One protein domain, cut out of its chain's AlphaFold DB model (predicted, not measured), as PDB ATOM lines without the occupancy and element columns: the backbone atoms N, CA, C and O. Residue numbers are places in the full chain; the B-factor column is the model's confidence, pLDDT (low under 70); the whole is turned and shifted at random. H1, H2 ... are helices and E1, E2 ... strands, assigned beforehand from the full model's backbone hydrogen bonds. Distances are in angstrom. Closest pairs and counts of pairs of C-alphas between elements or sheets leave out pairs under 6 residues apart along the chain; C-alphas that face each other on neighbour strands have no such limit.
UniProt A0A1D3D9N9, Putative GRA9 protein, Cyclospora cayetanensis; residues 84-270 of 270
ATOM      1  N   SER A  84      44.685  -1.160  11.805       76.25
ATOM      2  CA  SER A  84      44.984  -0.418  13.028       76.25
ATOM      3  C   SER A  84      44.121  -0.892  14.193       76.25
ATOM      4  O   SER A  84      42.950  -1.248  14.045       76.25
ATOM      5  N   LEU A  85      44.741  -0.909  15.373       75.31
ATOM      6  CA  LEU A  85      44.120  -1.250  16.643       75.31
ATOM      7  C   LEU A  85      44.409  -0.118  17.623       75.31
ATOM      8  O   LEU A  85      45.569   0.216  17.853       75.31
ATOM      9  N   ALA A  86      43.362   0.467  18.193       76.31
ATOM     10  CA  ALA A  86      43.484   1.552  19.157       76.31
ATOM     11  C   ALA A  86      42.496   1.366  20.309       76.31
ATOM     12  O   ALA A  86      41.362   0.925  20.105       76.31
ATOM     13  N   VAL A  87      42.899   1.735  21.526       69.00
ATOM     14  CA  VAL A  87      41.937   1.940  22.619       69.00
ATOM     15  C   VAL A  87      41.080   3.148  22.252       69.00
ATOM     16  O   VAL A  87      41.587   4.119  21.696       69.00
ATOM     17  N   GLN A  88      39.778   3.102  22.526       64.25
ATOM     18  CA  GLN A  88      38.959   4.298  22.360       64.25
ATOM     19  C   GLN A  88      39.394   5.362  23.380       64.25
ATOM     20  O   GLN A  88      39.191   5.189  24.582       64.25
ATOM     21  N   ASP A  89      39.983   6.454  22.891       47.03
ATOM     22  CA  ASP A  89      40.384   7.586  23.727       47.03
ATOM     23  C   ASP A  89      39.183   8.163  24.494       47.03
ATOM     24  O   ASP A  89      38.089   8.324  23.944       47.03
ATOM     25  N   GLY A  90      39.395   8.482  25.774       50.59
ATOM     26  CA  GLY A  90      38.448   9.240  26.597       50.59
ATOM     27  C   GLY A  90      37.451   8.435  27.437       50.59
ATOM     28  O   GLY A  90      36.703   9.052  28.190       50.59
ATOM     29  N   ASN A  91      37.439   7.096  27.381       65.31
ATOM     30  CA  ASN A  91      36.608   6.284  28.281       65.31
ATOM     31  C   ASN A  91      37.468   5.470  29.263       65.31
ATOM     32  O   ASN A  91      37.936   4.369  28.971       65.31
ATOM     33  N   GLU A  92      37.708   6.039  30.447       73.00
ATOM     34  CA  GLU A  92      38.439   5.354  31.518       73.00
ATOM     35  C   GLU A  92      37.614   4.271  32.220       73.00
ATOM     36  O   GLU A  92      38.178   3.440  32.934       73.00
ATOM     37  N   GLU A  93      36.289   4.300  32.070       84.00
ATOM     38  CA  GLU A  93      35.388   3.375  32.753       84.00
ATOM     39  C   GLU A  93      35.184   2.103  31.943       84.00
ATOM     40  O   GLU A  93      35.197   1.026  32.531       84.00
ATOM     41  N   SER A  94      35.086   2.189  30.616       87.00
ATOM     42  CA  SER A  94      34.885   1.029  29.748       87.00
ATOM     43  C   SER A  94      36.187   0.452  29.172       87.00
ATOM     44  O   SER A  94      37.280   1.021  29.279       87.00
ATOM     45  N   CYS A  95      36.059  -0.732  28.570       91.44
ATOM     46  CA  CYS A  95      37.150  -1.467  27.937       91.44
ATOM     47  C   CYS A  95      36.792  -1.803  26.489       91.44
ATOM     48  O   CYS A  95      36.557  -2.958  26.130       91.44
ATOM     49  N   TYR A  96      36.760  -0.753  25.665       90.69
ATOM     50  CA  TYR A  96      36.499  -0.846  24.234       90.69
ATOM     51  C   TYR A  96      37.744  -0.508  23.417       90.69
ATOM     52  O   TYR A  96      38.440   0.478  23.678       90.69
ATOM     53  N   MET A  97      37.997  -1.302  22.381       91.19
ATOM     54  CA  MET A  97      39.037  -1.025  21.394       91.19
ATOM     55  C   MET A  97      38.425  -0.950  20.009       91.19
ATOM     56  O   MET A  97      37.581  -1.768  19.642       91.19
ATOM     57  N   LYS A  98      38.876   0.031  19.237       91.19
ATOM     58  CA  LYS A  98      38.511   0.202  17.840       91.19
ATOM     59  C   LYS A  98      39.507  -0.555  16.977       91.19
ATOM     60  O   LYS A  98      40.718  -0.385  17.113       91.19
ATOM     61  N   VAL A  99      38.966  -1.356  16.075       90.06
ATOM     62  CA  VAL A  99      39.700  -1.965  14.973       90.06
ATOM     63  C   VAL A  99      39.287  -1.230  13.714       90.06
ATOM     64  O   VAL A  99      38.094  -1.040  13.469       90.06
ATOM     65  N   THR A 100      40.252  -0.773  12.930       88.88
ATOM     66  CA  THR A 100      39.983  -0.182  11.619       88.88
ATOM     67  C   THR A 100      40.842  -0.873  10.586       88.88
ATOM     68  O   THR A 100      42.045  -1.050  10.772       88.88
ATOM     69  N   VAL A 101      40.209  -1.258   9.490       85.12
ATOM     70  CA  VAL A 101      40.892  -1.758   8.313       85.12
ATOM     71  C   VAL A 101      40.987  -0.629   7.290       85.12
ATOM     72  O   VAL A 101      40.016   0.089   7.047       85.12
ATOM     73  N   GLY A 102      42.170  -0.449   6.699       77.38
ATOM     74  CA  GLY A 102      42.362   0.467   5.580       77.38
ATOM     75  C   GLY A 102      41.495   0.097   4.369       77.38
ATOM     76  O   GLY A 102      41.097  -1.050   4.197       77.38
ATOM     77  N   LYS A 103      41.233   1.070   3.485       71.50
ATOM     78  CA  LYS A 103      40.402   0.886   2.272       71.50
ATOM     79  C   LYS A 103      40.923  -0.205   1.327       71.50
ATOM     80  O   LYS A 103      40.127  -0.846   0.652       71.50
ATOM     81  N   SER A 104      42.241  -0.391   1.297       70.88
ATOM     82  CA  SER A 104      42.950  -1.416   0.517       70.88
ATOM     83  C   SER A 104      43.286  -2.660   1.364       70.88
ATOM     84  O   SER A 104      44.029  -3.529   0.919       70.88
ATOM     85  N   GLY A 105      42.805  -2.713   2.612       68.25
ATOM     86  CA  GLY A 105      43.103  -3.754   3.593       68.25
ATOM     87  C   GLY A 105      42.067  -4.888   3.635       68.25
ATOM     88  O   GLY A 105      41.111  -4.897   2.859       68.25
ATOM     89  N   PRO A 106      42.262  -5.870   4.531       76.19
ATOM     90  CA  PRO A 106      41.396  -7.048   4.641       76.19
ATOM     91  C   PRO A 106      39.962  -6.759   5.090       76.19
ATOM     92  O   PRO A 106      39.705  -5.811   5.815       76.19
ATOM     93  N   SER A 107      39.001  -7.634   4.790       83.75
ATOM     94  CA  SER A 107      37.738  -7.549   5.530       83.75
ATOM     95  C   SER A 107      37.978  -7.947   6.989       83.75
ATOM     96  O   SER A 107      38.723  -8.885   7.261       83.75
ATOM     97  N   MET A 108      37.271  -7.332   7.940       86.00
ATOM     98  CA  MET A 108      37.219  -7.789   9.337       86.00
ATOM     99  C   MET A 108      36.811  -9.269   9.476       86.00
ATOM    100  O   MET A 108      37.055  -9.874  10.516       86.00
ATOM    101  N   LYS A 109      36.195  -9.860   8.443       82.19
ATOM    102  CA  LYS A 109      35.880 -11.297   8.367       82.19
ATOM    103  C   LYS A 109      37.108 -12.182   8.133       82.19
ATOM    104  O   LYS A 109      37.104 -13.331   8.560       82.19
ATOM    105  N   ASP A 110      38.137 -11.647   7.483       84.25
ATOM    106  CA  ASP A 110      39.386 -12.349   7.153       84.25
ATOM    107  C   ASP A 110      40.450 -12.174   8.246       84.25
ATOM    108  O   ASP A 110      41.534 -12.758   8.199       84.25
ATOM    109  N   VAL A 111      40.140 -11.346   9.239       88.56
ATOM    110  CA  VAL A 111      41.016 -10.987  10.340       88.56
ATOM    111  C   VAL A 111      40.762 -11.915  11.527       88.56
ATOM    112  O   VAL A 111      39.630 -12.089  11.980       88.56
ATOM    113  N   LYS A 112      41.833 -12.484  12.084       91.31
ATOM    114  CA  LYS A 112      41.785 -13.271  13.320       91.31
ATOM    115  C   LYS A 112      42.094 -12.370  14.505       91.31
ATOM    116  O   LYS A 112      43.073 -11.627  14.486       91.31
ATOM    117  N   ILE A 113      41.289 -12.470  15.557       92.81
ATOM    118  CA  ILE A 113      41.460 -11.685  16.781       92.81
ATOM    119  C   ILE A 113      41.677 -12.648  17.947       92.81
ATOM    120  O   ILE A 113      40.857 -13.531  18.203       92.81
ATOM    121  N   GLY A 114      42.788 -12.472  18.653       94.31
ATOM    122  CA  GLY A 114      43.184 -13.317  19.770       94.31
ATOM    123  C   GLY A 114      43.599 -12.523  21.004       94.31
ATOM    124  O   GLY A 114      44.075 -11.394  20.914       94.31
ATOM    125  N   LEU A 115      43.438 -13.137  22.169       95.06
ATOM    126  CA  LEU A 115      43.900 -12.653  23.460       95.06
ATOM    127  C   LEU A 115      45.089 -13.497  23.923       95.06
ATOM    128  O   LEU A 115      45.002 -14.724  23.994       95.06
ATOM    129  N   ASN A 116      46.172 -12.833  24.311       93.75
ATOM    130  CA  ASN A 116      47.222 -13.440  25.114       93.75
ATOM    131  C   ASN A 116      46.926 -13.159  26.599       93.75
ATOM    132  O   ASN A 116      47.068 -12.012  27.031       93.75
ATOM    133  N   PRO A 117      46.503 -14.162  27.394       87.12
ATOM    134  CA  PRO A 117      46.166 -13.949  28.801       87.12
ATOM    135  C   PRO A 117      47.401 -13.660  29.668       87.12
ATOM    136  O   PRO A 117      47.285 -12.962  30.671       87.12
ATOM    137  N   THR A 118      48.583 -14.150  29.277       89.06
ATOM    138  CA  THR A 118      49.838 -13.954  30.015       89.06
ATOM    139  C   THR A 118      50.333 -12.517  29.896       89.06
ATOM    140  O   THR A 118      50.642 -11.891  30.905       89.06
ATOM    141  N   SER A 119      50.383 -11.974  28.677       90.06
ATOM    142  CA  SER A 119      50.791 -10.581  28.443       90.06
ATOM    143  C   SER A 119      49.635  -9.581  28.529       90.06
ATOM    144  O   SER A 119      49.864  -8.380  28.419       90.06
ATOM    145  N   ARG A 120      48.396 -10.062  28.717       91.62
ATOM    146  CA  ARG A 120      47.157  -9.270  28.687       91.62
ATOM    147  C   ARG A 120      47.077  -8.379  27.449       91.62
ATOM    148  O   ARG A 120      46.767  -7.196  27.552       91.62
ATOM    149  N   ALA A 121      47.360  -8.939  26.280       92.56
ATOM    150  CA  ALA A 121      47.364  -8.198  25.025       92.56
ATOM    151  C   ALA A 121      46.371  -8.785  24.023       92.56
ATOM    152  O   ALA A 121      46.288 -10.004  23.850       92.56
ATOM    153  N   VAL A 122      45.645  -7.909  23.334       94.00
ATOM    154  CA  VAL A 122      44.838  -8.273  22.170       94.00
ATOM    155  C   VAL A 122      45.727  -8.205  20.947       94.00
ATOM    156  O   VAL A 122      46.389  -7.199  20.717       94.00
ATOM    157  N   THR A 123      45.737  -9.274  20.165       92.62
ATOM    158  CA  THR A 123      46.498  -9.374  18.925       92.62
ATOM    159  C   THR A 123      45.546  -9.641  17.776       92.62
ATOM    160  O   THR A 123      44.637 -10.463  17.876       92.62
ATOM    161  N   ILE A 124      45.766  -8.926  16.685       91.19
ATOM    162  CA  ILE A 124      45.005  -9.031  15.457       91.19
ATOM    163  C   ILE A 124      45.955  -9.477  14.355       91.19
ATOM    164  O   ILE A 124      47.038  -8.912  14.195       91.19
ATOM    165  N   LEU A 125      45.542 -10.511  13.632       89.19
ATOM    166  CA  LEU A 125      46.335 -11.217  12.640       89.19
ATOM    167  C   LEU A 125      45.584 -11.240  11.313       89.19
ATOM    168  O   LEU A 125      44.398 -11.578  11.263       89.19
ATOM    169  N   TYR A 126      46.295 -10.923  10.242       86.62
ATOM    170  CA  TYR A 126      45.839 -11.110   8.877       86.62
ATOM    171  C   TYR A 126      46.934 -11.799   8.071       86.62
ATOM    172  O   TYR A 126      48.046 -11.280   7.963       86.62
ATOM    173  N   ASP A 127      46.590 -12.952   7.503       81.38
ATOM    174  CA  ASP A 127      47.470 -13.754   6.664       81.38
ATOM    175  C   ASP A 127      46.812 -13.918   5.294       81.38
ATOM    176  O   ASP A 127      45.750 -14.536   5.183       81.38
ATOM    177  N   GLN A 128      47.441 -13.396   4.244       77.44
ATOM    178  CA  GLN A 128      47.005 -13.599   2.866       77.44
ATOM    179  C   GLN A 128      48.139 -14.190   2.048       77.44
ATOM    180  O   GLN A 128      49.188 -13.572   1.897       77.44
ATOM    181  N   GLN A 129      47.911 -15.369   1.479       69.69
ATOM    182  CA  GLN A 129      48.809 -15.965   0.500       69.69
ATOM    183  C   GLN A 129      48.139 -15.877  -0.871       69.69
ATOM    184  O   GLN A 129      47.086 -16.474  -1.094       69.69
ATOM    185  N   GLN A 130      48.711 -15.080  -1.771       64.50
ATOM    186  CA  GLN A 130      48.209 -14.901  -3.126       64.50
ATOM    187  C   GLN A 130      49.200 -15.520  -4.109       64.50
ATOM    188  O   GLN A 130      50.290 -14.994  -4.332       64.50
ATOM    189  N   ASP A 131      48.807 -16.645  -4.700       61.22
ATOM    190  CA  ASP A 131      49.547 -17.273  -5.787       61.22
ATOM    191  C   ASP A 131      49.053 -16.693  -7.115       61.22
ATOM    192  O   ASP A 131      47.953 -17.001  -7.577       61.22
ATOM    193  N   GLN A 132      49.855 -15.832  -7.740       58.97
ATOM    194  CA  GLN A 132      49.615 -15.394  -9.111       58.97
ATOM    195  C   GLN A 132      50.389 -16.295 -10.064       58.97
ATOM    196  O   GLN A 132      51.618 -16.294 -10.091       58.97
ATOM    197  N   ARG A 133      49.655 -17.057 -10.877       63.59
ATOM    198  CA  ARG A 133      50.211 -17.707 -12.064       63.59
ATOM    199  C   ARG A 133      49.990 -16.794 -13.254       63.59
ATOM    200  O   ARG A 133      48.848 -16.526 -13.622       63.59
ATOM    201  N   THR A 134      51.072 -16.300 -13.830       60.59
ATOM    202  CA  THR A 134      51.041 -15.501 -15.051       60.59
ATOM    203  C   THR A 134      51.567 -16.378 -16.174       60.59
ATOM    204  O   THR A 134      52.751 -16.717 -16.200       60.59
ATOM    205  N   HIS A 135      50.664 -16.788 -17.065       52.78
ATOM    206  CA  HIS A 135      51.029 -17.538 -18.257       52.78
ATOM    207  C   HIS A 135      51.350 -16.532 -19.364       52.78
ATOM    208  O   HIS A 135      50.450 -15.886 -19.901       52.78
ATOM    209  N   ASP A 136      52.638 -16.365 -19.655       63.06
ATOM    210  CA  ASP A 136      53.111 -15.547 -20.767       63.06
ATOM    211  C   ASP A 136      53.582 -16.490 -21.893       63.06
ATOM    212  O   ASP A 136      54.522 -17.266 -21.675       63.06
ATOM    213  N   PRO A 137      52.930 -16.492 -23.072       56.88
ATOM    214  CA  PRO A 137      53.240 -17.422 -24.158       56.88
ATOM    215  C   PRO A 137      54.667 -17.276 -24.713       56.88
ATOM    216  O   PRO A 137      55.142 -18.200 -25.369       56.88
ATOM    217  N   GLU A 138      55.368 -16.169 -24.433       64.62
ATOM    218  CA  GLU A 138      56.754 -15.948 -24.879       64.62
ATOM    219  C   GLU A 138      57.816 -16.160 -23.784       64.62
ATOM    220  O   GLU A 138      58.978 -16.413 -24.102       64.62
ATOM    221  N   LYS A 139      57.449 -16.076 -22.495       61.59
ATOM    222  CA  LYS A 139      58.395 -16.141 -21.356       61.59
ATOM    223  C   LYS A 139      58.252 -17.376 -20.464       61.59
ATOM    224  O   LYS A 139      59.059 -17.557 -19.553       61.59
ATOM    225  N   GLY A 140      57.285 -18.245 -20.755       59.59
ATOM    226  CA  GLY A 140      56.979 -19.418 -19.940       59.59
ATOM    227  C   GLY A 140      56.104 -19.082 -18.731       59.59
ATOM    228  O   GLY A 140      55.809 -17.921 -18.445       59.59
ATOM    229  N   ASP A 141      55.655 -20.121 -18.030       61.69
ATOM    230  CA  ASP A 141      54.847 -19.969 -16.822       61.69
ATOM    231  C   ASP A 141      55.673 -19.350 -15.697       61.69
ATOM    232  O   ASP A 141      56.649 -19.936 -15.224       61.69
ATOM    233  N   SER A 142      55.252 -18.177 -15.231       52.53
ATOM    234  CA  SER A 142      55.790 -17.582 -14.012       52.53
ATOM    235  C   SER A 142      54.775 -17.736 -12.886       52.53
ATOM    236  O   SER A 142      53.599 -17.389 -13.015       52.53
ATOM    237  N   VAL A 143      55.225 -18.304 -11.769       60.72
ATOM    238  CA  VAL A 143      54.447 -18.377 -10.533       60.72
ATOM    239  C   VAL A 143      55.066 -17.386  -9.563       60.72
ATOM    240  O   VAL A 143      56.192 -17.574  -9.111       60.72
ATOM    241  N   SER A 144      54.342 -16.312  -9.270       56.06
ATOM    242  CA  SER A 144      54.704 -15.341  -8.245       56.06
ATOM    243  C   SER A 144      53.760 -15.511  -7.064       56.06
ATOM    244  O   SER A 144      52.596 -15.116  -7.126       56.06
ATOM    245  N   SER A 145      54.273 -16.065  -5.971       58.78
ATOM    246  CA  SER A 145      53.566 -16.130  -4.692       58.78
ATOM    247  C   SER A 145      53.915 -14.905  -3.853       58.78
ATOM    248  O   SER A 145      55.089 -14.646  -3.583       58.78
ATOM    249  N   ARG A 146      52.907 -14.140  -3.427       63.78
ATOM    250  CA  ARG A 146      53.063 -13.065  -2.437       63.78
ATOM    251  C   ARG A 146      52.312 -13.447  -1.171       63.78
ATOM    252  O   ARG A 146      51.102 -13.650  -1.210       63.78
ATOM    253  N   ALA A 147      53.036 -13.542  -0.062       68.12
ATOM    254  CA  ALA A 147      52.455 -13.696   1.263       68.12
ATOM    255  C   ALA A 147      52.503 -12.347   1.989       68.12
ATOM    256  O   ALA A 147      53.559 -11.720   2.073       68.12
ATOM    257  N   VAL A 148      51.357 -11.899   2.491       75.12
ATOM    258  CA  VAL A 148      51.217 -10.701   3.317       75.12
ATOM    259  C   VAL A 148      50.802 -11.155   4.708       75.12
ATOM    260  O   VAL A 148      49.742 -11.753   4.879       75.12
ATOM    261  N   HIS A 149      51.647 -10.856   5.691       80.62
ATOM    262  CA  HIS A 149      51.392 -11.119   7.103       80.62
ATOM    263  C   HIS A 149      51.363  -9.789   7.847       80.62
ATOM    264  O   HIS A 149      52.375  -9.091   7.927       80.62
ATOM    265  N   VAL A 150      50.200  -9.428   8.384       82.06
ATOM    266  CA  VAL A 150      50.023  -8.218   9.192       82.06
ATOM    267  C   VAL A 150      49.638  -8.635  10.599       82.06
ATOM    268  O   VAL A 150      48.646  -9.328  10.809       82.06
ATOM    269  N   THR A 151      50.436  -8.201  11.570       86.06
ATOM    270  CA  THR A 151      50.170  -8.411  12.994       86.06
ATOM    271  C   THR A 151      50.135  -7.066  13.695       86.06
ATOM    272  O   THR A 151      51.040  -6.252  13.529       86.06
ATOM    273  N   SER A 152      49.105  -6.840  14.502       87.94
ATOM    274  CA  SER A 152      49.003  -5.680  15.383       87.94
ATOM    275  C   SER A 152      48.626  -6.145  16.780       87.94
ATOM    276  O   SER A 152      47.772  -7.015  16.927       87.94
ATOM    277  N   SER A 153      49.274  -5.605  17.811       89.56
ATOM    278  CA  SER A 153      49.037  -6.002  19.199       89.56
ATOM    279  C   SER A 153      48.893  -4.783  20.097       89.56
ATOM    280  O   SER A 153      49.593  -3.786  19.925       89.56
ATOM    281  N   LEU A 154      47.983  -4.870  21.062       91.12
ATOM    282  CA  LEU A 154      47.664  -3.807  22.003       91.12
ATOM    283  C   LEU A 154      47.559  -4.385  23.413       91.12
ATOM    284  O   LEU A 154      46.758  -5.284  23.673       91.12
ATOM    285  N   SER A 155      48.358  -3.843  24.330       91.31
ATOM    286  CA  SER A 155      48.291  -4.207  25.747       91.31
ATOM    287  C   SER A 155      47.025  -3.643  26.386       91.31
ATOM    288  O   SER A 155      46.690  -2.472  26.199       91.31
ATOM    289  N   LEU A 156      46.327  -4.473  27.154       90.94
ATOM    290  CA  LEU A 156      45.099  -4.097  27.830       90.94
ATOM    291  C   LEU A 156      45.397  -3.456  29.189       90.94
ATOM    292  O   LEU A 156      46.197  -3.987  29.965       90.94
ATOM    293  N   PRO A 157      44.706  -2.357  29.535       90.06
ATOM    294  CA  PRO A 157      44.748  -1.803  30.879       90.06
ATOM    295  C   PRO A 157      44.348  -2.823  31.950       90.06
ATOM    296  O   PRO A 157      43.486  -3.677  31.729       90.06
ATOM    297  N   SER A 158      44.897  -2.673  33.159       89.94
ATOM    298  CA  SER A 158      44.636  -3.590  34.278       89.94
ATOM    299  C   SER A 158      43.156  -3.700  34.656       89.94
ATOM    300  O   SER A 158      42.724  -4.764  35.098       89.94
ATOM    301  N   ARG A 159      42.378  -2.639  34.415       91.69
ATOM    302  CA  ARG A 159      40.926  -2.589  34.634       91.69
ATOM    303  C   ARG A 159      40.118  -3.526  33.728       91.69
ATOM    304  O   ARG A 159      39.020  -3.915  34.119       91.69
ATOM    305  N   CYS A 160      40.643  -3.882  32.554       93.88
ATOM    306  CA  CYS A 160      39.942  -4.708  31.573       93.88
ATOM    307  C   CYS A 160      40.056  -6.185  31.931       93.88
ATOM    308  O   CYS A 160      41.154  -6.745  31.958       93.88
ATOM    309  N   MET A 161      38.921  -6.825  32.191       94.25
ATOM    310  CA  MET A 161      38.853  -8.235  32.548       94.25
ATOM    311  C   MET A 161      39.073  -9.082  31.296       94.25
ATOM    312  O   MET A 161      38.149  -9.349  30.536       94.25
ATOM    313  N   ALA A 162      40.320  -9.482  31.070       91.81
ATOM    314  CA  ALA A 162      40.743 -10.216  29.885       91.81
ATOM    315  C   ALA A 162      41.378 -11.547  30.288       91.81
ATOM    316  O   ALA A 162      42.597 -11.715  30.269       91.81
ATOM    317  N   SER A 163      40.523 -12.479  30.701       91.19
ATOM    318  CA  SER A 163      40.900 -13.833  31.100       91.19
ATOM    319  C   SER A 163      40.228 -14.876  30.206       91.19
ATOM    320  O   SER A 163      39.271 -14.583  29.483       91.19
ATOM    321  N   ALA A 164      40.708 -16.118  30.282       89.94
ATOM    322  CA  ALA A 164      40.058 -17.244  29.618       89.94
ATOM    323  C   ALA A 164      38.603 -17.406  30.088       89.94
ATOM    324  O   ALA A 164      37.718 -17.565  29.255       89.94
ATOM    325  N   SER A 165      38.338 -17.285  31.395       89.94
ATOM    326  CA  SER A 165      36.992 -17.397  31.972       89.94
ATOM    327  C   SER A 165      36.008 -16.409  31.339       89.94
ATOM    328  O   SER A 165      34.911 -16.797  30.953       89.94
ATOM    329  N   VAL A 166      36.422 -15.153  31.141       93.56
ATOM    330  CA  VAL A 166      35.590 -14.119  30.501       93.56
ATOM    331  C   VAL A 166      35.201 -14.512  29.071       93.56
ATOM    332  O   VAL A 166      34.043 -14.352  28.676       93.56
ATOM    333  N   LEU A 167      36.146 -15.060  28.299       92.00
ATOM    334  CA  LEU A 167      35.887 -15.538  26.936       92.00
ATOM    335  C   LEU A 167      34.970 -16.770  26.930       92.00
ATOM    336  O   LEU A 167      34.033 -16.829  26.137       92.00
ATOM    337  N   LEU A 168      35.186 -17.721  27.845       88.31
ATOM    338  CA  LEU A 168      34.372 -18.938  27.980       88.31
ATOM    339  C   LEU A 168      32.919 -18.643  28.355       88.31
ATOM    340  O   LEU A 168      31.999 -19.298  27.869       88.31
ATOM    341  N   LEU A 169      32.710 -17.630  29.191       90.56
ATOM    342  CA  LEU A 169      31.387 -17.144  29.576       90.56
ATOM    343  C   LEU A 169      30.715 -16.306  28.471       90.56
ATOM    344  O   LEU A 169      29.554 -15.901  28.605       90.56
ATOM    345  N   GLY A 170      31.429 -16.029  27.374       91.00
ATOM    346  CA  GLY A 170      30.965 -15.173  26.286       91.00
ATOM    347  C   GLY A 170      30.654 -13.758  26.769       91.00
ATOM    348  O   GLY A 170      29.626 -13.197  26.388       91.00
ATOM    349  N   LEU A 171      31.465 -13.234  27.692       93.81
ATOM    350  CA  LEU A 171      31.352 -11.872  28.228       93.81
ATOM    351  C   LEU A 171      32.276 -10.883  27.516       93.81
ATOM    352  O   LEU A 171      32.106  -9.686  27.683       93.81
ATOM    353  N   ALA A 172      33.223 -11.373  26.720       93.81
ATOM    354  CA  ALA A 172      34.022 -10.559  25.816       93.81
ATOM    355  C   ALA A 172      33.868 -11.060  24.383       93.81
ATOM    356  O   ALA A 172      33.624 -12.245  24.145       93.81
ATOM    357  N   GLY A 173      34.030 -10.146  23.436       94.50
ATOM    358  CA  GLY A 173      33.847 -10.419  22.022       94.50
ATOM    359  C   GLY A 173      34.097  -9.180  21.181       94.50
ATOM    360  O   GLY A 173      34.514  -8.138  21.690       94.50
ATOM    361  N   TYR A 174      33.843  -9.280  19.884       93.81
ATOM    362  CA  TYR A 174      33.939  -8.140  18.983       93.81
ATOM    363  C   TYR A 174      32.711  -8.012  18.093       93.81
ATOM    364  O   TYR A 174      32.113  -9.005  17.703       93.81
ATOM    365  N   MET A 175      32.334  -6.780  17.778       93.44
ATOM    366  CA  MET A 175      31.284  -6.447  16.816       93.44
ATOM    367  C   MET A 175      31.932  -5.896  15.553       93.44
ATOM    368  O   MET A 175      32.983  -5.258  15.628       93.44
ATOM    369  N   VAL A 176      31.300  -6.126  14.407       92.69
ATOM    370  CA  VAL A 176      31.765  -5.655  13.099       92.69
ATOM    371  C   VAL A 176      30.652  -4.835  12.462       92.69
ATOM    372  O   VAL A 176      29.472  -5.142  12.646       92.69
ATOM    373  N   ASP A 177      31.021  -3.771  11.759       92.31
ATOM    374  CA  ASP A 177      30.067  -2.992  10.980       92.31
ATOM    375  C   ASP A 177      29.650  -3.720   9.691       92.31
ATOM    376  O   ASP A 177      30.303  -4.647   9.211       92.31
ATOM    377  N   SER A 178      28.540  -3.300   9.100       88.81
ATOM    378  CA  SER A 178      28.004  -3.841   7.847       88.81
ATOM    379  C   SER A 178      28.998  -3.770   6.684       88.81
ATOM    380  O   SER A 178      28.987  -4.639   5.809       88.81
ATOM    381  N   SER A 179      29.883  -2.768   6.692       87.56
ATOM    382  CA  SER A 179      30.940  -2.612   5.689       87.56
ATOM    383  C   SER A 179      32.089  -3.613   5.860       87.56
ATOM    384  O   SER A 179      32.836  -3.862   4.916       87.56
ATOM    385  N   GLY A 180      32.238  -4.204   7.050       86.62
ATOM    386  CA  GLY A 180      33.354  -5.075   7.390       86.62
ATOM    387  C   GLY A 180      34.692  -4.342   7.494       86.62
ATOM    388  O   GLY A 180      35.724  -5.005   7.474       86.62
ATOM    389  N   SER A 181      34.690  -3.010   7.577       87.56
ATOM    390  CA  SER A 181      35.905  -2.185   7.654       87.56
ATOM    391  C   SER A 181      36.210  -1.711   9.073       87.56
ATOM    392  O   SER A 181      37.347  -1.342   9.376       87.56
ATOM    393  N   ARG A 182      35.214  -1.740   9.969       91.19
ATOM    394  CA  ARG A 182      35.357  -1.318  11.362       91.19
ATOM    395  C   ARG A 182      34.902  -2.418  12.301       91.19
ATOM    396  O   ARG A 182      33.913  -3.110  12.062       91.19
ATOM    397  N   GLY A 183      35.614  -2.537  13.412       91.62
ATOM    398  CA  GLY A 183      35.239  -3.413  14.507       91.62
ATOM    399  C   GLY A 183      35.373  -2.734  15.859       91.62
ATOM    400  O   GLY A 183      36.152  -1.794  16.033       91.62
ATOM    401  N   ARG A 184      34.624  -3.238  16.837       92.94
ATOM    402  CA  ARG A 184      34.769  -2.866  18.245       92.94
ATOM    403  C   ARG A 184      34.966  -4.122  19.075       92.94
ATOM    404  O   ARG A 184      34.074  -4.960  19.118       92.94
ATOM    405  N   ILE A 185      36.115  -4.236  19.729       94.00
ATOM    406  CA  ILE A 185      36.399  -5.300  20.696       94.00
ATOM    407  C   ILE A 185      35.960  -4.810  22.070       94.00
ATOM    408  O   ILE A 185      36.293  -3.688  22.459       94.00
ATOM    409  N   ILE A 186      35.217  -5.644  22.788       94.19
ATOM    410  CA  ILE A 186      34.593  -5.336  24.072       94.19
ATOM    411  C   ILE A 186      35.057  -6.354  25.110       94.19
ATOM    412  O   ILE A 186      34.989  -7.563  24.883       94.19
ATOM    413  N   PHE A 187      35.502  -5.842  26.256       95.19
ATOM    414  CA  PHE A 187      35.733  -6.612  27.472       95.19
ATOM    415  C   PHE A 187      34.979  -5.982  28.647       95.19
ATOM    416  O   PHE A 187      34.845  -4.754  28.693       95.19
ATOM    417  N   PRO A 188      34.576  -6.776  29.653       95.44
ATOM    418  CA  PRO A 188      34.113  -6.239  30.922       95.44
ATOM    419  C   PRO A 188      35.204  -5.402  31.593       95.44
ATOM    420  O   PRO A 188      36.390  -5.746  31.570       95.44
ATOM    421  N   SER A 189      34.804  -4.293  32.209       95.00
ATOM    422  CA  SER A 189      35.697  -3.432  32.984       95.00
ATOM    423  C   SER A 189      35.350  -3.530  34.458       95.00
ATOM    424  O   SER A 189      34.224  -3.237  34.848       95.00
ATOM    425  N   SER A 190      36.333  -3.867  35.287       95.00
ATOM    426  CA  SER A 190      36.176  -3.879  36.749       95.00
ATOM    427  C   SER A 190      35.666  -2.538  37.296       95.00
ATOM    428  O   SER A 190      34.829  -2.519  38.194       95.00
ATOM    429  N   LYS A 191      36.101  -1.408  36.717       94.75
ATOM    430  CA  LYS A 191      35.647  -0.067  37.123       94.75
ATOM    431  C   LYS A 191      34.158   0.138  36.822       94.75
ATOM    432  O   LYS A 191      33.423   0.596  37.689       94.75
ATOM    433  N   LEU A 192      33.715  -0.246  35.623       94.38
ATOM    434  CA  LEU A 192      32.315  -0.118  35.208       94.38
ATOM    435  C   LEU A 192      31.397  -1.072  35.987       94.38
ATOM    436  O   LEU A 192      30.322  -0.680  36.426       94.38
ATOM    437  N   LEU A 193      31.846  -2.308  36.214       95.94
ATOM    438  CA  LEU A 193      31.090  -3.306  36.968       95.94
ATOM    439  C   LEU A 193      30.906  -2.912  38.438       95.94
ATOM    440  O   LEU A 193      29.811  -3.076  38.968       95.94
ATOM    441  N   ASN A 194      31.942  -2.358  39.078       95.88
ATOM    442  CA  ASN A 194      31.831  -1.836  40.444       95.88
ATOM    443  C   ASN A 194      30.807  -0.706  40.530       95.88
ATOM    444  O   ASN A 194      29.953  -0.730  41.410       95.88
ATOM    445  N   LYS A 195      30.832   0.232  39.577       95.50
ATOM    446  CA  LYS A 195      29.845   1.314  39.502       95.50
ATOM    447  C   LYS A 195      28.414   0.771  39.410       95.50
ATOM    448  O   LYS A 195      27.555   1.161  40.191       95.50
ATOM    449  N   TYR A 196      28.168  -0.198  38.531       96.44
ATOM    450  CA  TYR A 196      26.849  -0.831  38.414       96.44
ATOM    451  C   TYR A 196      26.439  -1.629  39.651       96.44
ATOM    452  O   TYR A 196      25.254  -1.688  39.978       96.44
ATOM    453  N   ALA A 197      27.391  -2.226  40.364       96.56
ATOM    454  CA  ALA A 197      27.125  -2.869  41.644       96.56
ATOM    455  C   ALA A 197      26.764  -1.854  42.746       96.56
ATOM    456  O   ALA A 197      25.861  -2.107  43.546       96.56
ATOM    457  N   GLU A 198      27.432  -0.700  42.778       96.56
ATOM    458  CA  GLU A 198      27.147   0.405  43.704       96.56
ATOM    459  C   GLU A 198      25.779   1.046  43.434       96.56
ATOM    460  O   GLU A 198      25.036   1.335  44.371       96.56
ATOM    461  N   GLU A 199      25.411   1.193  42.161       96.06
ATOM    462  CA  GLU A 199      24.109   1.705  41.712       96.06
ATOM    463  C   GLU A 199      22.965   0.682  41.876       96.06
ATOM    464  O   GLU A 199      21.798   1.007  41.663       96.06
ATOM    465  N   GLY A 200      23.273  -0.559  42.271       96.19
ATOM    466  CA  GLY A 200      22.288  -1.629  42.459       96.19
ATOM    467  C   GLY A 200      21.776  -2.260  41.160       96.19
ATOM    468  O   GLY A 200      20.796  -3.005  41.187       96.19
ATOM    469  N   LEU A 201      22.437  -1.992  40.032       96.06
ATOM    470  CA  LEU A 201      22.129  -2.572  38.722       96.06
ATOM    471  C   LEU A 201      22.695  -3.986  38.567       96.06
ATOM    472  O   LEU A 201      22.128  -4.796  37.838       96.06
ATOM    473  N   LEU A 202      23.791  -4.298  39.263       97.12
ATOM    474  CA  LEU A 202      24.407  -5.623  39.305       97.12
ATOM    475  C   LEU A 202      24.563  -6.121  40.751       97.12
ATOM    476  O   LEU A 202      24.613  -5.318  41.685       97.12
ATOM    477  N   PRO A 203      24.673  -7.444  40.973       96.19
ATOM    478  CA  PRO A 203      25.030  -7.981  42.282       96.19
ATOM    479  C   PRO A 203      26.390  -7.460  42.762       96.19
ATOM    480  O   PRO A 203      27.326  -7.325  41.975       96.19
ATOM    481  N   LYS A 204      26.532  -7.254  44.078       94.81
ATOM    482  CA  LYS A 204      27.770  -6.727  44.687       94.81
ATOM    483  C   LYS A 204      29.023  -7.556  44.393       94.81
ATOM    484  O   LYS A 204      30.107  -6.997  44.317       94.81
ATOM    485  N   ASP A 205      28.870  -8.867  44.217       94.88
ATOM    486  CA  ASP A 205      29.974  -9.802  43.963       94.88
ATOM    487  C   ASP A 205      30.126 -10.170  42.473       94.88
ATOM    488  O   ASP A 205      30.621 -11.240  42.114       94.88
ATOM    489  N   ILE A 206      29.665  -9.307  41.559       95.88
ATOM    490  CA  ILE A 206      29.701  -9.610  40.122       95.88
ATOM    491  C   ILE A 206      31.129  -9.812  39.596       95.88
ATOM    492  O   ILE A 206      31.352 -10.678  38.753       95.88
ATOM    493  N   ILE A 207      32.113  -9.072  40.115       95.19
ATOM    494  CA  ILE A 207      33.516  -9.229  39.704       95.19
ATOM    495  C   ILE A 207      34.039 -10.605  40.115       95.19
ATOM    496  O   ILE A 207      34.538 -11.329  39.255       95.19
ATOM    497  N   GLY A 208      33.852 -11.001  41.379       94.81
ATOM    498  CA  GLY A 208      34.255 -12.323  41.864       94.81
ATOM    499  C   GLY A 208      33.571 -13.444  41.082       94.81
ATOM    500  O   GLY A 208      34.217 -14.404  40.664       94.81
ATOM    501  N   THR A 209      32.283 -13.276  40.776       94.50
ATOM    502  CA  THR A 209      31.512 -14.204  39.936       94.50
ATOM    503  C   THR A 209      32.154 -14.400  38.553       94.50
ATOM    504  O   THR A 209      32.304 -15.531  38.084       94.50
ATOM    505  N   ILE A 210      32.566 -13.309  37.897       94.75
ATOM    506  CA  ILE A 210      33.192 -13.346  36.567       94.75
ATOM    507  C   ILE A 210      34.605 -13.944  36.629       94.75
ATOM    508  O   ILE A 210      34.956 -14.767  35.781       94.75
ATOM    509  N   GLU A 211      35.417 -13.558  37.615       92.62
ATOM    510  CA  GLU A 211      36.790 -14.058  37.779       92.62
ATOM    511  C   GLU A 211      36.819 -15.565  38.048       92.62
ATOM    512  O   GLU A 211      37.605 -16.289  37.431       92.62
ATOM    513  N   ASN A 212      35.900 -16.042  38.888       92.44
ATOM    514  CA  ASN A 212      35.751 -17.457  39.223       92.44
ATOM    515  C   ASN A 212      35.127 -18.287  38.092       92.44
ATOM    516  O   ASN A 212      35.143 -19.515  38.152       92.44
ATOM    517  N   GLY A 213      34.583 -17.644  37.055       90.62
ATOM    518  CA  GLY A 213      33.926 -18.348  35.960       90.62
ATOM    519  C   GLY A 213      32.591 -18.986  36.359       90.62
ATOM    520  O   GLY A 213      32.228 -20.016  35.790       90.62
ATOM    521  N   ASP A 214      31.863 -18.417  37.330       93.19
ATOM    522  CA  ASP A 214      30.592 -18.979  37.803       93.19
ATOM    523  C   ASP A 214      29.472 -18.747  36.780       93.19
ATOM    524  O   ASP A 214      28.719 -17.767  36.790       93.19
ATOM    525  N   GLN A 215      29.371 -19.697  35.855       91.06
ATOM    526  CA  GLN A 215      28.378 -19.680  34.793       91.06
ATOM    527  C   GLN A 215      26.945 -19.760  35.331       91.06
ATOM    528  O   GLN A 215      26.040 -19.199  34.710       91.06
ATOM    529  N   ALA A 216      26.719 -20.446  36.454       92.75
ATOM    530  CA  ALA A 216      25.381 -20.622  37.005       92.75
ATOM    531  C   ALA A 216      24.845 -19.280  37.511       92.75
ATOM    532  O   ALA A 216      23.766 -18.861  37.083       92.75
ATOM    533  N   ALA A 217      25.639 -18.572  38.316       93.31
ATOM    534  CA  ALA A 217      25.298 -17.245  38.816       93.31
ATOM    535  C   ALA A 217      25.068 -16.242  37.674       93.31
ATOM    536  O   ALA A 217      24.052 -15.551  37.661       93.31
ATOM    537  N   LEU A 218      25.945 -16.222  36.662       92.88
ATOM    538  CA  LEU A 218      25.794 -15.327  35.506       92.88
ATOM    539  C   LEU A 218      24.557 -15.644  34.662       92.88
ATOM    540  O   LEU A 218      23.893 -14.734  34.173       92.88
ATOM    541  N   SER A 219      24.227 -16.926  34.493       91.38
ATOM    542  CA  SER A 219      23.045 -17.344  33.731       91.38
ATOM    543  C   SER A 219      21.723 -17.048  34.441       91.38
ATOM    544  O   SER A 219      20.694 -16.928  33.777       91.38
ATOM    545  N   ALA A 220      21.748 -16.910  35.771       94.00
ATOM    546  CA  ALA A 220      20.587 -16.554  36.577       94.00
ATOM    547  C   ALA A 220      20.265 -15.050  36.533       94.00
ATOM    548  O   ALA A 220      19.162 -14.653  36.913       94.00
ATOM    549  N   LEU A 221      21.200 -14.214  36.066       94.44
ATOM    550  CA  LEU A 221      20.974 -12.780  35.916       94.44
ATOM    551  C   LEU A 221      19.904 -12.499  34.845       94.44
ATOM    552  O   LEU A 221      19.880 -13.180  33.814       94.44
ATOM    553  N   PRO A 222      19.060 -11.468  35.021       94.50
ATOM    554  CA  PRO A 222      18.197 -10.951  33.965       94.50
ATOM    555  C   PRO A 222      18.983 -10.582  32.690       94.50
ATOM    556  O   PRO A 222      20.143 -10.179  32.791       94.50
ATOM    557  N   PRO A 223      18.369 -10.638  31.492       92.62
ATOM    558  CA  PRO A 223      19.055 -10.361  30.223       92.62
ATOM    559  C   PRO A 223      19.781  -9.008  30.163       92.62
ATOM    560  O   PRO A 223      20.873  -8.915  29.604       92.62
ATOM    561  N   GLU A 224      19.196  -7.977  30.770       93.06
ATOM    562  CA  GLU A 224      19.786  -6.640  30.876       93.06
ATOM    563  C   GLU A 224      21.042  -6.646  31.761       93.06
ATOM    564  O   GLU A 224      22.089  -6.138  31.370       93.06
ATOM    565  N   GLN A 225      20.994  -7.331  32.906       95.00
ATOM    566  CA  GLN A 225      22.153  -7.490  33.789       95.00
ATOM    567  C   GLN A 225      23.256  -8.339  33.147       95.00
ATOM    568  O   GLN A 225      24.433  -8.051  33.331       95.00
ATOM    569  N   GLN A 226      22.905  -9.346  32.343       94.88
ATOM    570  CA  GLN A 226      23.895 -10.096  31.561       94.88
ATOM    571  C   GLN A 226      24.599  -9.211  30.526       94.88
ATOM    572  O   GLN A 226      25.781  -9.418  30.248       94.88
ATOM    573  N   CYS A 227      23.886  -8.239  29.952       95.25
ATOM    574  CA  CYS A 227      24.460  -7.262  29.035       95.25
ATOM    575  C   CYS A 227      25.442  -6.328  29.765       95.25
ATOM    576  O   CYS A 227      26.594  -6.214  29.347       95.25
ATOM    577  N   LEU A 228      25.047  -5.771  30.914       95.69
ATOM    578  CA  LEU A 228      25.931  -4.942  31.746       95.69
ATOM    579  C   LEU A 228      27.163  -5.725  32.234       95.69
ATOM    580  O   LEU A 228      28.288  -5.228  32.182       95.69
ATOM    581  N   ALA A 229      26.979  -6.988  32.636       95.69
ATOM    582  CA  ALA A 229      28.063  -7.879  33.052       95.69
ATOM    583  C   ALA A 229      29.067  -8.179  31.921       95.69
ATOM    584  O   ALA A 229      30.237  -8.447  32.189       95.69
ATOM    585  N   ALA A 230      28.633  -8.108  30.658       94.44
ATOM    586  CA  ALA A 230      29.504  -8.231  29.487       94.44
ATOM    587  C   ALA A 230      30.273  -6.933  29.157       94.44
ATOM    588  O   ALA A 230      31.035  -6.890  28.195       94.44
ATOM    589  N   GLY A 231      30.120  -5.881  29.966       93.25
ATOM    590  CA  GLY A 231      30.870  -4.633  29.827       93.25
ATOM    591  C   GLY A 231      30.225  -3.593  28.921       93.25
ATOM    592  O   GLY A 231      30.891  -2.609  28.611       93.25
ATOM    593  N   PHE A 232      28.974  -3.804  28.506       93.75
ATOM    594  CA  PHE A 232      28.184  -2.819  27.772       93.75
ATOM    595  C   PHE A 232      27.644  -1.742  28.715       93.75
ATOM    596  O   PHE A 232      27.408  -1.999  29.897       93.75
ATOM    597  N   THR A 233      27.438  -0.534  28.188       92.75
ATOM    598  CA  THR A 233      26.802   0.543  28.952       92.75
ATOM    599  C   THR A 233      25.296   0.323  29.096       92.75
ATOM    600  O   THR A 233      24.696  -0.465  28.364       92.75
ATOM    601  N   THR A 234      24.651   1.054  30.004       92.44
ATOM    602  CA  THR A 234      23.185   1.087  30.101       92.44
ATOM    603  C   THR A 234      22.541   1.550  28.794       92.44
ATOM    604  O   THR A 234      21.527   0.983  28.389       92.44
ATOM    605  N   GLU A 235      23.142   2.519  28.087       92.06
ATOM    606  CA  GLU A 235      22.643   2.938  26.774       92.06
ATOM    607  C   GLU A 235      22.802   1.830  25.725       92.06
ATOM    608  O   GLU A 235      21.863   1.551  24.978       92.06
ATOM    609  N   ASP A 236      23.961   1.165  25.690       92.38
ATOM    610  CA  ASP A 236      24.211   0.043  24.778       92.38
ATOM    611  C   ASP A 236      23.199  -1.093  25.023       92.38
ATOM    612  O   ASP A 236      22.620  -1.639  24.081       92.38
ATOM    613  N   CYS A 237      22.935  -1.429  26.289       93.00
ATOM    614  CA  CYS A 237      22.006  -2.494  26.659       93.00
ATOM    615  C   CYS A 237      20.549  -2.164  26.329       93.00
ATOM    616  O   CYS A 237      19.812  -3.062  25.919       93.00
ATOM    617  N   ALA A 238      20.146  -0.892  26.411       92.44
ATOM    618  CA  ALA A 238      18.830  -0.455  25.957       92.44
ATOM    619  C   ALA A 238      18.647  -0.646  24.439       92.44
ATOM    620  O   ALA A 238      17.564  -1.017  23.991       92.44
ATOM    621  N   LYS A 239      19.707  -0.446  23.640       92.38
ATOM    622  CA  LYS A 239      19.672  -0.682  22.185       92.38
ATOM    623  C   LYS A 239      19.702  -2.179  21.837       92.38
ATOM    624  O   LYS A 239      19.014  -2.621  20.919       92.38
ATOM    625  N   LEU A 240      20.489  -2.969  22.570       88.62
ATOM    626  CA  LEU A 240      20.685  -4.401  22.312       88.62
ATOM    627  C   LEU A 240      19.577  -5.302  22.887       88.62
ATOM    628  O   LEU A 240      19.440  -6.444  22.446       88.62
ATOM    629  N   ASN A 241      18.797  -4.820  23.861       81.06
ATOM    630  CA  ASN A 241      17.802  -5.550  24.669       81.06
ATOM    631  C   ASN A 241      18.353  -6.710  25.527       81.06
ATOM    632  O   ASN A 241      17.733  -7.102  26.514       81.06
ATOM    633  N   SER A 242      19.489  -7.305  25.161       87.44
ATOM    634  CA  SER A 242      20.131  -8.411  25.878       87.44
ATOM    635  C   SER A 242      21.606  -8.536  25.493       87.44
ATOM    636  O   SER A 242      22.056  -7.927  24.519       87.44
ATOM    637  N   LYS A 243      22.367  -9.350  26.240       90.69
ATOM    638  CA  LYS A 243      23.758  -9.667  25.890       90.69
ATOM    639  C   LYS A 243      23.828 -10.263  24.472       90.69
ATOM    640  O   LYS A 243      23.158 -11.269  24.223       90.69
ATOM    641  N   PRO A 244      24.670  -9.728  23.569       88.75
ATOM    642  CA  PRO A 244      24.814 -10.282  22.231       88.75
ATOM    643  C   PRO A 244      25.262 -11.747  22.245       88.75
ATOM    644  O   PRO A 244      26.101 -12.167  23.049       88.75
ATOM    645  N   VAL A 245      24.712 -12.529  21.318       90.31
ATOM    646  CA  VAL A 245      25.100 -13.931  21.131       90.31
ATOM    647  C   VAL A 245      26.491 -13.988  20.509       90.31
ATOM    648  O   VAL A 245      26.780 -13.271  19.550       90.31
ATOM    649  N   VAL A 246      27.338 -14.863  21.047       88.94
ATOM    650  CA  VAL A 246      28.670 -15.141  20.506       88.94
ATOM    651  C   VAL A 246      28.602 -16.215  19.421       88.94
ATOM    652  O   VAL A 246      27.990 -17.266  19.608       88.94
ATOM    653  N   ALA A 247      29.248 -15.966  18.289       85.81
ATOM    654  CA  ALA A 247      29.495 -16.954  17.254       85.81
ATOM    655  C   ALA A 247      30.817 -17.688  17.514       85.81
ATOM    656  O   ALA A 247      31.772 -17.130  18.060       85.81
ATOM    657  N   SER A 248      30.884 -18.949  17.081       73.31
ATOM    658  CA  SER A 248      32.140 -19.694  17.041       73.31
ATOM    659  C   SER A 248      33.090 -19.052  16.036       73.31
ATOM    660  O   SER A 248      32.729 -18.858  14.876       73.31
ATOM    661  N   VAL A 249      34.311 -18.779  16.474       76.00
ATOM    662  CA  VAL A 249      35.394 -18.248  15.645       76.00
ATOM    663  C   VAL A 249      36.483 -19.302  15.474       76.00
ATOM    664  O   VAL A 249      36.671 -20.161  16.339       76.00
ATOM    665  N   ALA A 250      37.191 -19.250  14.346       75.44
ATOM    666  CA  ALA A 250      38.355 -20.098  14.124       75.44
ATOM    667  C   ALA A 250      39.446 -19.798  15.167       75.44
ATOM    668  O   ALA A 250      39.490 -18.711  15.750       75.44
ATOM    669  N   ALA A 251      40.344 -20.758  15.388       76.81
ATOM    670  CA  ALA A 251      41.491 -20.543  16.258       76.81
ATOM    671  C   ALA A 251      42.295 -19.320  15.782       76.81
ATOM    672  O   ALA A 251      42.617 -19.200  14.598       76.81
ATOM    673  N   ALA A 252      42.646 -18.432  16.715       75.56
ATOM    674  CA  ALA A 252      43.420 -17.232  16.408       75.56
ATOM    675  C   ALA A 252      44.869 -17.548  15.982       75.56
ATOM    676  O   ALA A 252      45.531 -16.699  15.397       75.56
ATOM    677  N   GLY A 253      45.343 -18.781  16.208       76.75
ATOM    678  CA  GLY A 253      46.725 -19.193  15.954       76.75
ATOM    679  C   GLY A 253      47.682 -18.727  17.055       76.75
ATOM    680  O   GLY A 253      47.275 -18.056  18.001       76.75
ATOM    681  N   LEU A 254      48.959 -19.122  16.955       77.62
ATOM    682  CA  LEU A 254      50.059 -18.631  17.808       77.62
ATOM    683  C   LEU A 254      49.834 -18.760  19.333       77.62
ATOM    684  O   LEU A 254      50.340 -17.954  20.109       77.62
ATOM    685  N   GLY A 255      49.056 -19.754  19.775       82.44
ATOM    686  CA  GLY A 255      48.738 -19.944  21.198       82.44
ATOM    687  C   GLY A 255      47.813 -18.874  21.795       82.44
ATOM    688  O   GLY A 255      47.694 -18.785  23.014       82.44
ATOM    689  N   LEU A 256      47.155 -18.063  20.962       90.81
ATOM    690  CA  LEU A 256      46.202 -17.046  21.397       90.81
ATOM    691  C   LEU A 256      44.817 -17.653  21.651       90.81
ATOM    692  O   LEU A 256      44.336 -18.495  20.888       90.81
ATOM    693  N   LEU A 257      44.137 -17.161  22.687       93.00
ATOM    694  CA  LEU A 257      42.733 -17.480  22.930       93.00
ATOM    695  C   LEU A 257      41.864 -16.692  21.945       93.00
ATOM    696  O   LEU A 257      41.975 -15.467  21.910       93.00
ATOM    697  N   PRO A 258      41.006 -17.336  21.141       93.56
ATOM    698  CA  PRO A 258      40.218 -16.617  20.154       93.56
ATOM    699  C   PRO A 258      39.161 -15.733  20.829       93.56
ATOM    700  O   PRO A 258      38.449 -16.177  21.731       93.56
ATOM    701  N   ILE A 259      39.048 -14.480  20.379       94.56
ATOM    702  CA  ILE A 259      37.987 -13.567  20.817       94.56
ATOM    703  C   ILE A 259      36.766 -13.791  19.915       94.56
ATOM    704  O   ILE A 259      36.901 -13.659  18.699       94.56
ATOM    705  N   PRO A 260      35.586 -14.140  20.456       93.06
ATOM    706  CA  PRO A 260      34.433 -14.488  19.635       93.06
ATOM    707  C   PRO A 260      33.768 -13.271  18.990       93.06
ATOM    708  O   PRO A 260      33.759 -12.171  19.544       93.06
ATOM    709  N   LEU A 261      33.155 -13.493  17.829       92.69
ATOM    710  CA  LEU A 261      32.327 -12.503  17.145       92.69
ATOM    711  C   LEU A 261      30.964 -12.413  17.836       92.69
ATOM    712  O   LEU A 261      30.303 -13.429  18.036       92.69
ATOM    713  N   TYR A 262      30.499 -11.209  18.133       93.06
ATOM    714  CA  TYR A 262      29.104 -10.960  18.461       93.06
ATOM    715  C   TYR A 262      28.282 -10.875  17.176       93.06
ATOM    716  O   TYR A 262      28.629 -10.141  16.254       93.06
ATOM    717  N   VAL A 263      27.176 -11.621  17.116       89.31
ATOM    718  CA  VAL A 263      26.310 -11.685  15.921       89.31
ATOM    719  C   VAL A 263      25.594 -10.350  15.654       89.31
ATOM    720  O   VAL A 263      25.146 -10.091  14.540       89.31
ATOM    721  N   SER A 264      25.510  -9.483  16.662       89.62
ATOM    722  CA  SER A 264      24.905  -8.156  16.548       89.62
ATOM    723  C   SER A 264      25.807  -7.181  15.766       89.62
ATOM    724  O   SER A 264      26.996  -7.078  16.078       89.62
ATOM    725  N   PRO A 265      25.260  -6.430  14.790       89.38
ATOM    726  CA  PRO A 265      26.026  -5.458  14.015       89.38
ATOM    727  C   PRO A 265      26.418  -4.241  14.860       89.38
ATOM    728  O   PRO A 265      25.673  -3.828  15.754       89.38
ATOM    729  N   LEU A 266      27.588  -3.662  14.570       90.25
ATOM    730  CA  LEU A 266      28.138  -2.526  15.320       90.25
ATOM    731  C   LEU A 266      27.235  -1.282  15.273       90.25
ATOM    732  O   LEU A 266      27.185  -0.533  16.245       90.25
ATOM    733  N   GLU A 267      26.489  -1.089  14.186       92.25
ATOM    734  CA  GLU A 267      25.571   0.035  13.981       92.25
ATOM    735  C   GLU A 267      24.482   0.134  15.052       92.25
ATOM    736  O   GLU A 267      23.960   1.219  15.283       92.25
ATOM    737  N   LEU A 268      24.154  -0.965  15.742       88.69
ATOM    738  CA  LEU A 268      23.205  -0.924  16.855       88.69
ATOM    739  C   LEU A 268      23.718  -0.120  18.048       88.69
ATOM    740  O   LEU A 268      22.920   0.215  18.911       88.69
ATOM    741  N   LEU A 269      25.020   0.158  18.137       86.38
ATOM    742  CA  LEU A 269      25.607   0.936  19.228       86.38
ATOM    743  C   LEU A 269      25.896   2.388  18.839       86.38
ATOM    744  O   LEU A 269      26.102   3.216  19.729       86.38
ATOM    745  N   GLU A 270      25.898   2.705  17.543       83.50
ATOM    746  CA  GLU A 270      26.149   4.057  17.020       83.50
ATOM    747  C   GLU A 270      24.879   4.930  17.007       83.50
ATOM    748  O   GLU A 270      23.772   4.423  17.320       83.50
TER     749      GLU A 270
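Overview. This is residues 84 to 270 of the 270 residues of the protein "Putative GRA9 protein" of Cyclospora cayetanensis (UniProt A0A1D3D9N9). Two sheets, E1 E2 E7 E6 and E3 E4 E5, lie partly face to face as a small sandwich; from it the hairpin E4 and E5 runs out as a long thin arm, with residues 130 to 146 sticking out, and the helices gather at the opposite end. The printed 187 residues have seven named strands and six named helices, in the order E1 E2 E3 E4 E5 H1 E6 E7 H2 H3 H4 H5 H6, a mixed class; both sheets are antiparallel. The whole is only just compact, close to loose, with a radius of gyration of the C-alphas of 19.3 A, and spans 77 by 32 by 30 A, the arm making the length.

Arrangement. Look first at the sheet E1, residues 84 to 87, E2, 95 to 101, E7, 182 to 187, and E6, 173 to 176. Within hydrogen-bond range you find N 84 and O 100 at 2.8 A, N 99 and O 183 at 2.8 A, and N 175 and O 184 at 2.9 A. The other sheet is a meander, each strand the antiparallel neighbour of the one before: E3, residues 112 to 116, E4, 121 to 136, and E5, 140 to 155. It is twisted; here N 114 and O 123 are 2.8 A apart and N 130 and O 146 2.8 A. The two sheets form a sandwich, face to face, their best planes 11 degrees apart; the closest C-alphas of E1 and E5, Leu 85 and Ser 152, are 6.7 A apart. H2, residues 190 to 198, and H3, residues 206 to 211, are not on either sheet; they form a helical hairpin and touch, their closest C-alphas, those of Ser 190 and Ile 207, being 6.7 A apart, at a shallow tilt of 30 degrees, opposite ways. H1, residues 164 to 168, touches H3, the closest C-alphas being Val 166 and Ile 210 at 6.6 A. H4, residues 215 to 220, touches H3 only at the corner, and only just, with 3 pairs of C-alphas within 8 A. H5, residues 223 to 229, touches H6, residues 234 to 240, at a steep tilt of 50 degrees; C-alphas Cys 227 and Cys 237, the closest, are 5.9 A apart. In the six helices every O i to N i+4 pair is within hydrogen-bond range.

Along the chain. Find C-alpha 84 at (44.984, -0.418, 13.028), where E1 begins. E4 runs 46.7 A from C-alpha 121 to C-alpha 136 at (53.111, -15.547, -20.767), and E5 returns over 48.9 A. E2 covers 20.0 A, E7 17.0 A and H2 12.2 A. H6 ends at C-alpha 240, (20.685, -4.401, 22.312).

Size, cuts and confidence. The farthest C-alphas, Glu 138 and Gly 200, are 77.0 A apart. The printed part has no cut and no long link. Residues 241 to 270 hold no named element; 257 to 258 pair with 114 to 115 of E3. Confidence is under 70 at residues 87 to 91, 105 and 129 to 147.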